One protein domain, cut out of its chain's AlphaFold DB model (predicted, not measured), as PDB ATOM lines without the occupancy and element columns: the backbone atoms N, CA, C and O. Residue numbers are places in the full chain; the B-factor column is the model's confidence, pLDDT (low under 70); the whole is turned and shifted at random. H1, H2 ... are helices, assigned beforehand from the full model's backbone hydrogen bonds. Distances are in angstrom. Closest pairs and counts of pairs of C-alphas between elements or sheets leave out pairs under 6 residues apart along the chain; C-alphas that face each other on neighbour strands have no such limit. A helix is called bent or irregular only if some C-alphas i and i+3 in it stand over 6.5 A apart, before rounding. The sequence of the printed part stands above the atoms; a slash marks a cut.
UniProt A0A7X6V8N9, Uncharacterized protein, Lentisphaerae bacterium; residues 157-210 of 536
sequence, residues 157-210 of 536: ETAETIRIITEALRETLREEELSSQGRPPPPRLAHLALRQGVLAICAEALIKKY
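AT A GLANCE: This is residues 157 to 210 of the 536 residues of an uncharacterized protein of Lentisphaerae bacterium (UniProt A0A7X6V8N9). One long helix, H1, has two shorter helices, H2 and H3, packed crosswise on one side of it, H2 on residues 161 to 165 and H3 on residues 165 to 172. A long loop, residues 175 to 188, swings wide from the end of H1 back to H2, near where H1 begins. The printed part has 54 residues, with three named helices in the order H1, H2, H3 and no named strand; its class is all helix. It is compact, with a radius of gyration of the C-alphas of 9.9 A, and spans 25 by 25 by 17 A.

IN THESE COORDINATES: Find C-alpha 157 at (207.214, 202.034, 88.326); from there H1 runs through residues 157 to 174, 25.6 A from first to last C-alpha. Go on to C-alpha 189 at (201.817, 206.434, 80.869), where H2, residues 189 to 196, begins; it measures 10.5 A. H3, residues 199 to 209, measures 13.8 A and ends at C-alpha 209, at (197.022, 197.815, 74.781). H3 is irregular: C-alphas 201 and 204 are 8.1 A apart.

HOW THE PARTS SIT: Start at H1, which touches H2 with its residues 161 to 165 alone; the closest C-alphas, of Thr 161 and Leu 189, are 6.3 A apart. Their lines are about perpendicular, at 76 degrees. With residues 165 to 172 alone H1 touches H3, closest at the C-alphas of Leu 169 and Cys 202, 5.0 A apart; these lines are about perpendicular, at 84 degrees. H2 and H3 only just touch, only at the corner by their link, with 3 pairs of C-alphas within 8 A, the closest being Ala 193 and Leu 199 at 4.7 A. They run opposite ways at a shallow tilt of 26 degrees. Each O i to N i+4 pair is within hydrogen-bond range in H1 and H2; in H3, 5 of 7 are.

THE WHOLE: Look at Glu 157 and Glu 175 for the two C-alphas farthest apart, 26.1 A. The printed part has no cut. The link from H1 to H2 is long, 14 residues, and the one from H2 to H3 is tight. The mean pLDDT of the printed part is 82.9; look for values under 70 at residue 157 and residues 177 to 182.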
ATOM      1  N   GLU A 157     208.392 201.672  89.123       58.22
ATOM      2  CA  GLU A 157     207.214 202.034  88.326       58.22
ATOM      3  C   GLU A 157     207.550 202.842  87.054       58.22
ATOM      4  O   GLU A 157     206.942 202.650  86.003       58.22
ATOM      5  N   THR A 158     208.553 203.724  87.107       73.62
ATOM      6  CA  THR A 158     209.016 204.500  85.943       73.62
ATOM      7  C   THR A 158     209.771 203.625  84.944       73.62
ATOM      8  O   THR A 158     209.575 203.781  83.742       73.62
ATOM      9  N   ALA A 159     210.619 202.708  85.422       79.56
ATOM     10  CA  ALA A 159     211.359 201.791  84.552       79.56
ATOM     11  C   ALA A 159     210.405 200.856  83.794       79.56
ATOM     12  O   ALA A 159     210.534 200.695  82.580       79.56
ATOM     13  N   GLU A 160     209.398 200.325  84.488       84.06
ATOM     14  CA  GLU A 160     208.371 199.484  83.875       84.06
ATOM     15  C   GLU A 160     207.536 200.251  82.841       84.06
ATOM     16  O   GLU A 160     207.295 199.762  81.739       84.06
ATOM     17  N   THR A 161     207.162 201.498  83.140       87.19
ATOM     18  CA  THR A 161     206.428 202.338  82.181       87.19
ATOM     19  C   THR A 161     207.267 202.634  80.930       87.19
ATOM     20  O   THR A 161     206.748 202.572  79.818       87.19
ATOM     21  N   ILE A 162     208.575 202.901  81.069       87.19
ATOM     22  CA  ILE A 162     209.482 203.074  79.914       87.19
ATOM     23  C   ILE A 162     209.567 201.786  79.091       87.19
ATOM     24  O   ILE A 162     209.572 201.861  77.862       87.19
ATOM     25  N   ARG A 163     209.602 200.616  79.741       89.81
ATOM     26  CA  ARG A 163     209.602 199.310  79.066       89.81
ATOM     27  C   ARG A 163     208.340 199.129  78.222       89.81
ATOM     28  O   ARG A 163     208.451 198.828  77.042       89.81
ATOM     29  N   ILE A 164     207.168 199.426  78.784       91.50
ATOM     30  CA  ILE A 164     205.879 199.381  78.075       91.50
ATOM     31  C   ILE A 164     205.857 200.337  76.875       91.50
ATOM     32  O   ILE A 164     205.427 199.948  75.793       91.50
ATOM     33  N   ILE A 165     206.340 201.573  77.042       93.19
ATOM     34  CA  ILE A 165     206.423 202.549  75.941       93.19
ATOM     35  C   ILE A 165     207.385 202.054  74.853       93.19
ATOM     36  O   ILE A 165     207.105 202.200  73.669       93.19
ATOM     37  N   THR A 166     208.506 201.447  75.248       93.69
ATOM     38  CA  THR A 166     209.482 200.864  74.318       93.69
ATOM     39  C   THR A 166     208.868 199.717  73.512       93.69
ATOM     40  O   THR A 166     209.074 199.663  72.305       93.69
ATOM     41  N   GLU A 167     208.084 198.833  74.136       92.12
ATOM     42  CA  GLU A 167     207.364 197.761  73.429       92.12
ATOM     43  C   GLU A 167     206.332 198.316  72.441       92.12
ATOM     44  O   GLU A 167     206.300 197.893  71.292       92.12
ATOM     45  N   ALA A 168     205.526 199.300  72.855       93.69
ATOM     46  CA  ALA A 168     204.542 199.930  71.971       93.69
ATOM     47  C   ALA A 168     205.204 200.638  70.779       93.69
ATOM     48  O   ALA A 168     204.693 200.632  69.658       93.69
ATOM     49  N   LEU A 169     206.377 201.230  71.013       94.31
ATOM     50  CA  LEU A 169     207.196 201.798  69.958       94.31
ATOM     51  C   LEU A 169     207.726 200.709  69.011       94.31
ATOM     52  O   LEU A 169     207.667 200.911  67.805       94.31
ATOM     53  N   ARG A 170     208.173 199.547  69.509       92.31
ATOM     54  CA  ARG A 170     208.557 198.411  68.647       92.31
ATOM     55  C   ARG A 170     207.405 197.905  67.796       92.31
ATOM     56  O   ARG A 170     207.596 197.804  66.592       92.31
ATOM     57  N   GLU A 171     206.225 197.678  68.378       89.62
ATOM     58  CA  GLU A 171     205.026 197.279  67.615       89.62
ATOM     59  C   GLU A 171     204.778 198.255  66.465       89.62
ATOM     60  O   GLU A 171     204.608 197.849  65.321       89.62
ATOM     61  N   THR A 172     204.864 199.557  66.741       90.88
ATOM     62  CA  THR A 172     204.630 200.566  65.704       90.88
ATOM     63  C   THR A 172     205.720 200.575  64.623       90.88
ATOM     64  O   THR A 172     205.445 200.848  63.458       90.88
ATOM     65  N   LEU A 173     206.978 200.307  64.984       89.75
ATOM     66  CA  LEU A 173     208.114 200.389  64.059       89.75
ATOM     67  C   LEU A 173     208.414 199.077  63.318       89.75
ATOM     68  O   LEU A 173     209.184 199.121  62.351       89.75
ATOM     69  N   ARG A 174     207.888 197.941  63.794       85.88
ATOM     70  CA  ARG A 174     208.201 196.575  63.329       85.88
ATOM     71  C   ARG A 174     206.997 195.674  63.093       85.88
ATOM     72  O   ARG A 174     207.207 194.555  62.643       85.88
ATOM     73  N   GLU A 175     205.784 196.133  63.386       76.69
ATOM     74  CA  GLU A 175     204.561 195.320  63.295       76.69
ATOM     75  C   GLU A 175     204.602 194.074  64.209       76.69
ATOM     76  O   GLU A 175     203.973 193.056  63.935       76.69
ATOM     77  N   GLU A 176     205.349 194.147  65.318       73.56
ATOM     78  CA  GLU A 176     205.382 193.107  66.359       73.56
ATOM     79  C   GLU A 176     204.094 193.129  67.202       73.56
ATOM     80  O   GLU A 176     203.628 194.198  67.587       73.56
ATOM     81  N   GLU A 177     203.529 191.970  67.559       64.75
ATOM     82  CA  GLU A 177     202.354 191.917  68.442       64.75
ATOM     83  C   GLU A 177     202.715 192.214  69.911       64.75
ATOM     84  O   GLU A 177     203.488 191.486  70.542       64.75
ATOM     85  N   LEU A 178     202.096 193.239  70.512       63.34
ATOM     86  CA  LEU A 178     202.115 193.423  71.964       63.34
ATOM     87  C   LEU A 178     201.346 192.303  72.675       63.34
ATOM     88  O   LEU A 178     200.149 192.117  72.450       63.34
ATOM     89  N   SER A 179     201.985 191.636  73.646       58.84
ATOM     90  CA  SER A 179     201.233 190.764  74.559       58.84
ATOM     91  C   SER A 179     200.266 191.602  75.405       58.84
ATOM     92  O   SER A 179     200.667 192.515  76.142       58.84
ATOM     93  N   SER A 180     198.975 191.302  75.286       55.12
ATOM     94  CA  SER A 180     197.918 191.883  76.102       55.12
ATOM     95  C   SER A 180     197.885 191.163  77.450       55.12
ATOM     96  O   SER A 180     197.399 190.043  77.588       55.12
ATOM     97  N   GLN A 181     198.429 191.797  78.486       55.34
ATOM     98  CA  GLN A 181     198.121 191.397  79.857       55.34
ATOM     99  C   GLN A 181     197.024 192.321  80.368       55.34
ATOM    100  O   GLN A 181     197.177 193.534  80.268       55.34
ATOM    101  N   GLY A 182     195.939 191.758  80.916       59.34
ATOM    102  CA  GLY A 182     194.777 192.477  81.463       59.34
ATOM    103  C   GLY A 182     195.072 193.297  82.728       59.34
ATOM    104  O   GLY A 182     194.357 193.193  83.720       59.34
ATOM    105  N   ARG A 183     196.166 194.063  82.727       72.88
ATOM    106  CA  ARG A 183     196.570 194.989  83.784       72.88
ATOM    107  C   ARG A 183     196.147 196.412  83.402       72.88
ATOM    108  O   ARG A 183     196.209 196.753  82.223       72.88
ATOM    109  N   PRO A 184     195.768 197.255  84.377       78.81
ATOM    110  CA  PRO A 184     195.471 198.661  84.116       78.81
ATOM    111  C   PRO A 184     196.717 199.415  83.612       78.81
ATOM    112  O   PRO A 184     197.846 198.992  83.895       78.81
ATOM    113  N   PRO A 185     196.539 200.546  82.900       80.75
ATOM    114  CA  PRO A 185     197.652 201.367  82.441       80.75
ATOM    115  C   PRO A 185     198.489 201.871  83.630       80.75
ATOM    116  O   PRO A 185     197.927 202.294  84.644       80.75
ATOM    117  N   PRO A 186     199.833 201.880  83.525       83.31
ATOM    118  CA  PRO A 186     200.677 202.495  84.539       83.31
ATOM    119  C   PRO A 186     200.318 203.975  84.747       83.31
ATOM    120  O   PRO A 186     200.016 204.680  83.775       83.31
ATOM    121  N   PRO A 187     200.417 204.501  85.981       75.31
ATOM    122  CA  PRO A 187     200.215 205.921  86.229       75.31
ATOM    123  C   PRO A 187     201.125 206.778  85.341       75.31
ATOM    124  O   PRO A 187     202.325 206.524  85.241       75.31
ATOM    125  N   ARG A 188     200.573 207.845  84.743       78.50
ATOM    126  CA  ARG A 188     201.311 208.803  83.895       78.50
ATOM    127  C   ARG A 188     201.898 208.199  82.611       78.50
ATOM    128  O   ARG A 188     202.825 208.791  82.056       78.50
ATOM    129  N   LEU A 189     201.375 207.073  82.117       83.69
ATOM    130  CA  LEU A 189     201.817 206.434  80.869       83.69
ATOM    131  C   LEU A 189     201.927 207.437  79.707       83.69
ATOM    132  O   LEU A 189     203.004 207.598  79.129       83.69
ATOM    133  N   ALA A 190     200.842 208.160  79.413       78.75
ATOM    134  CA  ALA A 190     200.790 209.095  78.291       78.75
ATOM    135  C   ALA A 190     201.747 210.287  78.484       78.75
ATOM    136  O   ALA A 190     202.495 210.656  77.577       78.75
ATOM    137  N   HIS A 191     201.817 210.832  79.702       77.69
ATOM    138  CA  HIS A 191     202.750 211.900  80.069       77.69
ATOM    139  C   HIS A 191     204.224 211.471  79.971       77.69
ATOM    140  O   HIS A 191     205.085 212.265  79.579       77.69
ATOM    141  N   LEU A 192     204.549 210.222  80.321       80.81
ATOM    142  CA  LEU A 192     205.909 209.712  80.193       80.81
ATOM    143  C   LEU A 192     206.266 209.464  78.727       80.81
ATOM    144  O   LEU A 192     207.356 209.855  78.318       80.81
ATOM    145  N   ALA A 193     205.356 208.911  77.923       84.81
ATOM    146  CA  ALA A 193     205.544 208.774  76.477       84.81
ATOM    147  C   ALA A 193     205.747 210.140  75.798       84.81
ATOM    148  O   ALA A 193     206.630 210.290  74.948       84.81
ATOM    149  N   LEU A 194     205.005 211.162  76.243       81.69
ATOM    150  CA  LEU A 194     205.166 212.549  75.808       81.69
ATOM    151  C   LEU A 194     206.571 213.071  76.135       81.69
ATOM    152  O   LEU A 194     207.272 213.562  75.255       81.69
ATOM    153  N   ARG A 195     207.031 212.891  77.380       79.31
ATOM    154  CA  ARG A 195     208.382 213.287  77.822       79.31
ATOM    155  C   ARG A 195     209.491 212.556  77.057       79.31
ATOM    156  O   ARG A 195     210.531 213.142  76.754       79.31
ATOM    157  N   GLN A 196     209.276 211.280  76.746       84.88
ATOM    158  CA  GLN A 196     210.184 210.470  75.933       84.88
ATOM    159  C   GLN A 196     210.193 210.896  74.454       84.88
ATOM    160  O   GLN A 196     211.110 210.521  73.725       84.88
ATOM    161  N   GLY A 197     209.232 211.730  74.039       86.56
ATOM    162  CA  GLY A 197     209.109 212.283  72.693       86.56
ATOM    163  C   GLY A 197     208.490 211.323  71.681       86.56
ATOM    164  O   GLY A 197     208.610 211.568  70.493       86.56
ATOM    165  N   VAL A 198     207.860 210.234  72.132       93.75
ATOM    166  CA  VAL A 198     207.399 209.138  71.257       93.75
ATOM    167  C   VAL A 198     205.894 208.888  71.337       93.75
ATOM    168  O   VAL A 198     205.405 207.952  70.712       93.75
ATOM    169  N   LEU A 199     205.146 209.719  72.078       89.31
ATOM    170  CA  LEU A 199     203.695 209.571  72.244       89.31
ATOM    171  C   LEU A 199     202.968 209.501  70.899       89.31
ATOM    172  O   LEU A 199     202.250 208.538  70.674       89.31
ATOM    173  N   ALA A 200     203.174 210.473  70.004       89.44
ATOM    174  CA  ALA A 200     202.509 210.482  68.700       89.44
ATOM    175  C   ALA A 200     202.883 209.272  67.827       89.44
ATOM    176  O   ALA A 200     202.061 208.821  67.039       89.44
ATOM    177  N   ILE A 201     204.092 208.724  67.996       92.75
ATOM    178  CA  ILE A 201     204.559 207.557  67.241       92.75
ATOM    179  C   ILE A 201     203.819 206.300  67.701       92.75
ATOM    180  O   ILE A 201     203.313 205.570  66.868       92.75
ATOM    181  N   CYS A 202     203.734 206.055  69.011       94.19
ATOM    182  CA  CYS A 202     203.193 204.804  69.560       94.19
ATOM    183  C   CYS A 202     201.760 204.911  70.110       94.19
ATOM    184  O   CYS A 202     201.304 203.998  70.797       94.19
ATOM    185  N   ALA A 203     201.045 206.009  69.831       92.56
ATOM    186  CA  ALA A 203     199.722 206.284  70.396       92.56
ATOM    187  C   ALA A 203     198.727 205.143  70.145       92.56
ATOM    188  O   ALA A 203     198.120 204.657  71.094       92.56
ATOM    189  N   GLU A 204     198.593 204.680  68.899       92.31
ATOM    190  CA  GLU A 204     197.629 203.626  68.553       92.31
ATOM    191  C   GLU A 204     197.990 202.277  69.195       92.31
ATOM    192  O   GLU A 204     197.111 201.592  69.713       92.31
ATOM    193  N   ALA A 205     199.280 201.929  69.272       93.12
ATOM    194  CA  ALA A 205     199.735 200.727  69.976       93.12
ATOM    195  C   ALA A 205     199.441 200.801  71.489       93.12
ATOM    196  O   ALA A 205     198.995 199.826  72.098       93.12
ATOM    197  N   LEU A 206     199.625 201.974  72.107       92.94
ATOM    198  CA  LEU A 206     199.277 202.192  73.514       92.94
ATOM    199  C   LEU A 206     197.764 202.142  73.756       92.94
ATOM    200  O   LEU A 206     197.351 201.571  74.762       92.94
ATOM    201  N   ILE A 207     196.948 202.692  72.850       93.19
ATOM    202  CA  ILE A 207     195.477 202.654  72.921       93.19
ATOM    203  C   ILE A 207     194.971 201.218  72.784       93.19
ATOM    204  O   ILE A 207     194.161 200.772  73.590       93.19
ATOM    205  N   LYS A 208     195.500 200.466  71.814       91.19
ATOM    206  CA  LYS A 208     195.182 199.047  71.621       91.19
ATOM    207  C   LYS A 208     195.495 198.222  72.873       91.19
ATOM    208  O   LYS A 208     194.710 197.353  73.241       91.19
ATOM    209  N   LYS A 209     196.622 198.503  73.541       90.25
ATOM    210  CA  LYS A 209     197.022 197.815  74.781       90.25
ATOM    211  C   LYS A 209     196.227 198.274  76.006       90.25
ATOM    212  O   LYS A 209     195.937 197.454  76.872       90.25
ATOM    213  N   TYR A 210     195.884 199.559  76.085       91.50
ATOM    214  CA  TYR A 210     195.177 200.169  77.213       91.50
ATOM    215  C   TYR A 210     194.013 201.055  76.739       91.50
ATOM    216  O   TYR A 210     194.133 202.285  76.765       91.50
TER     217      TYR A 210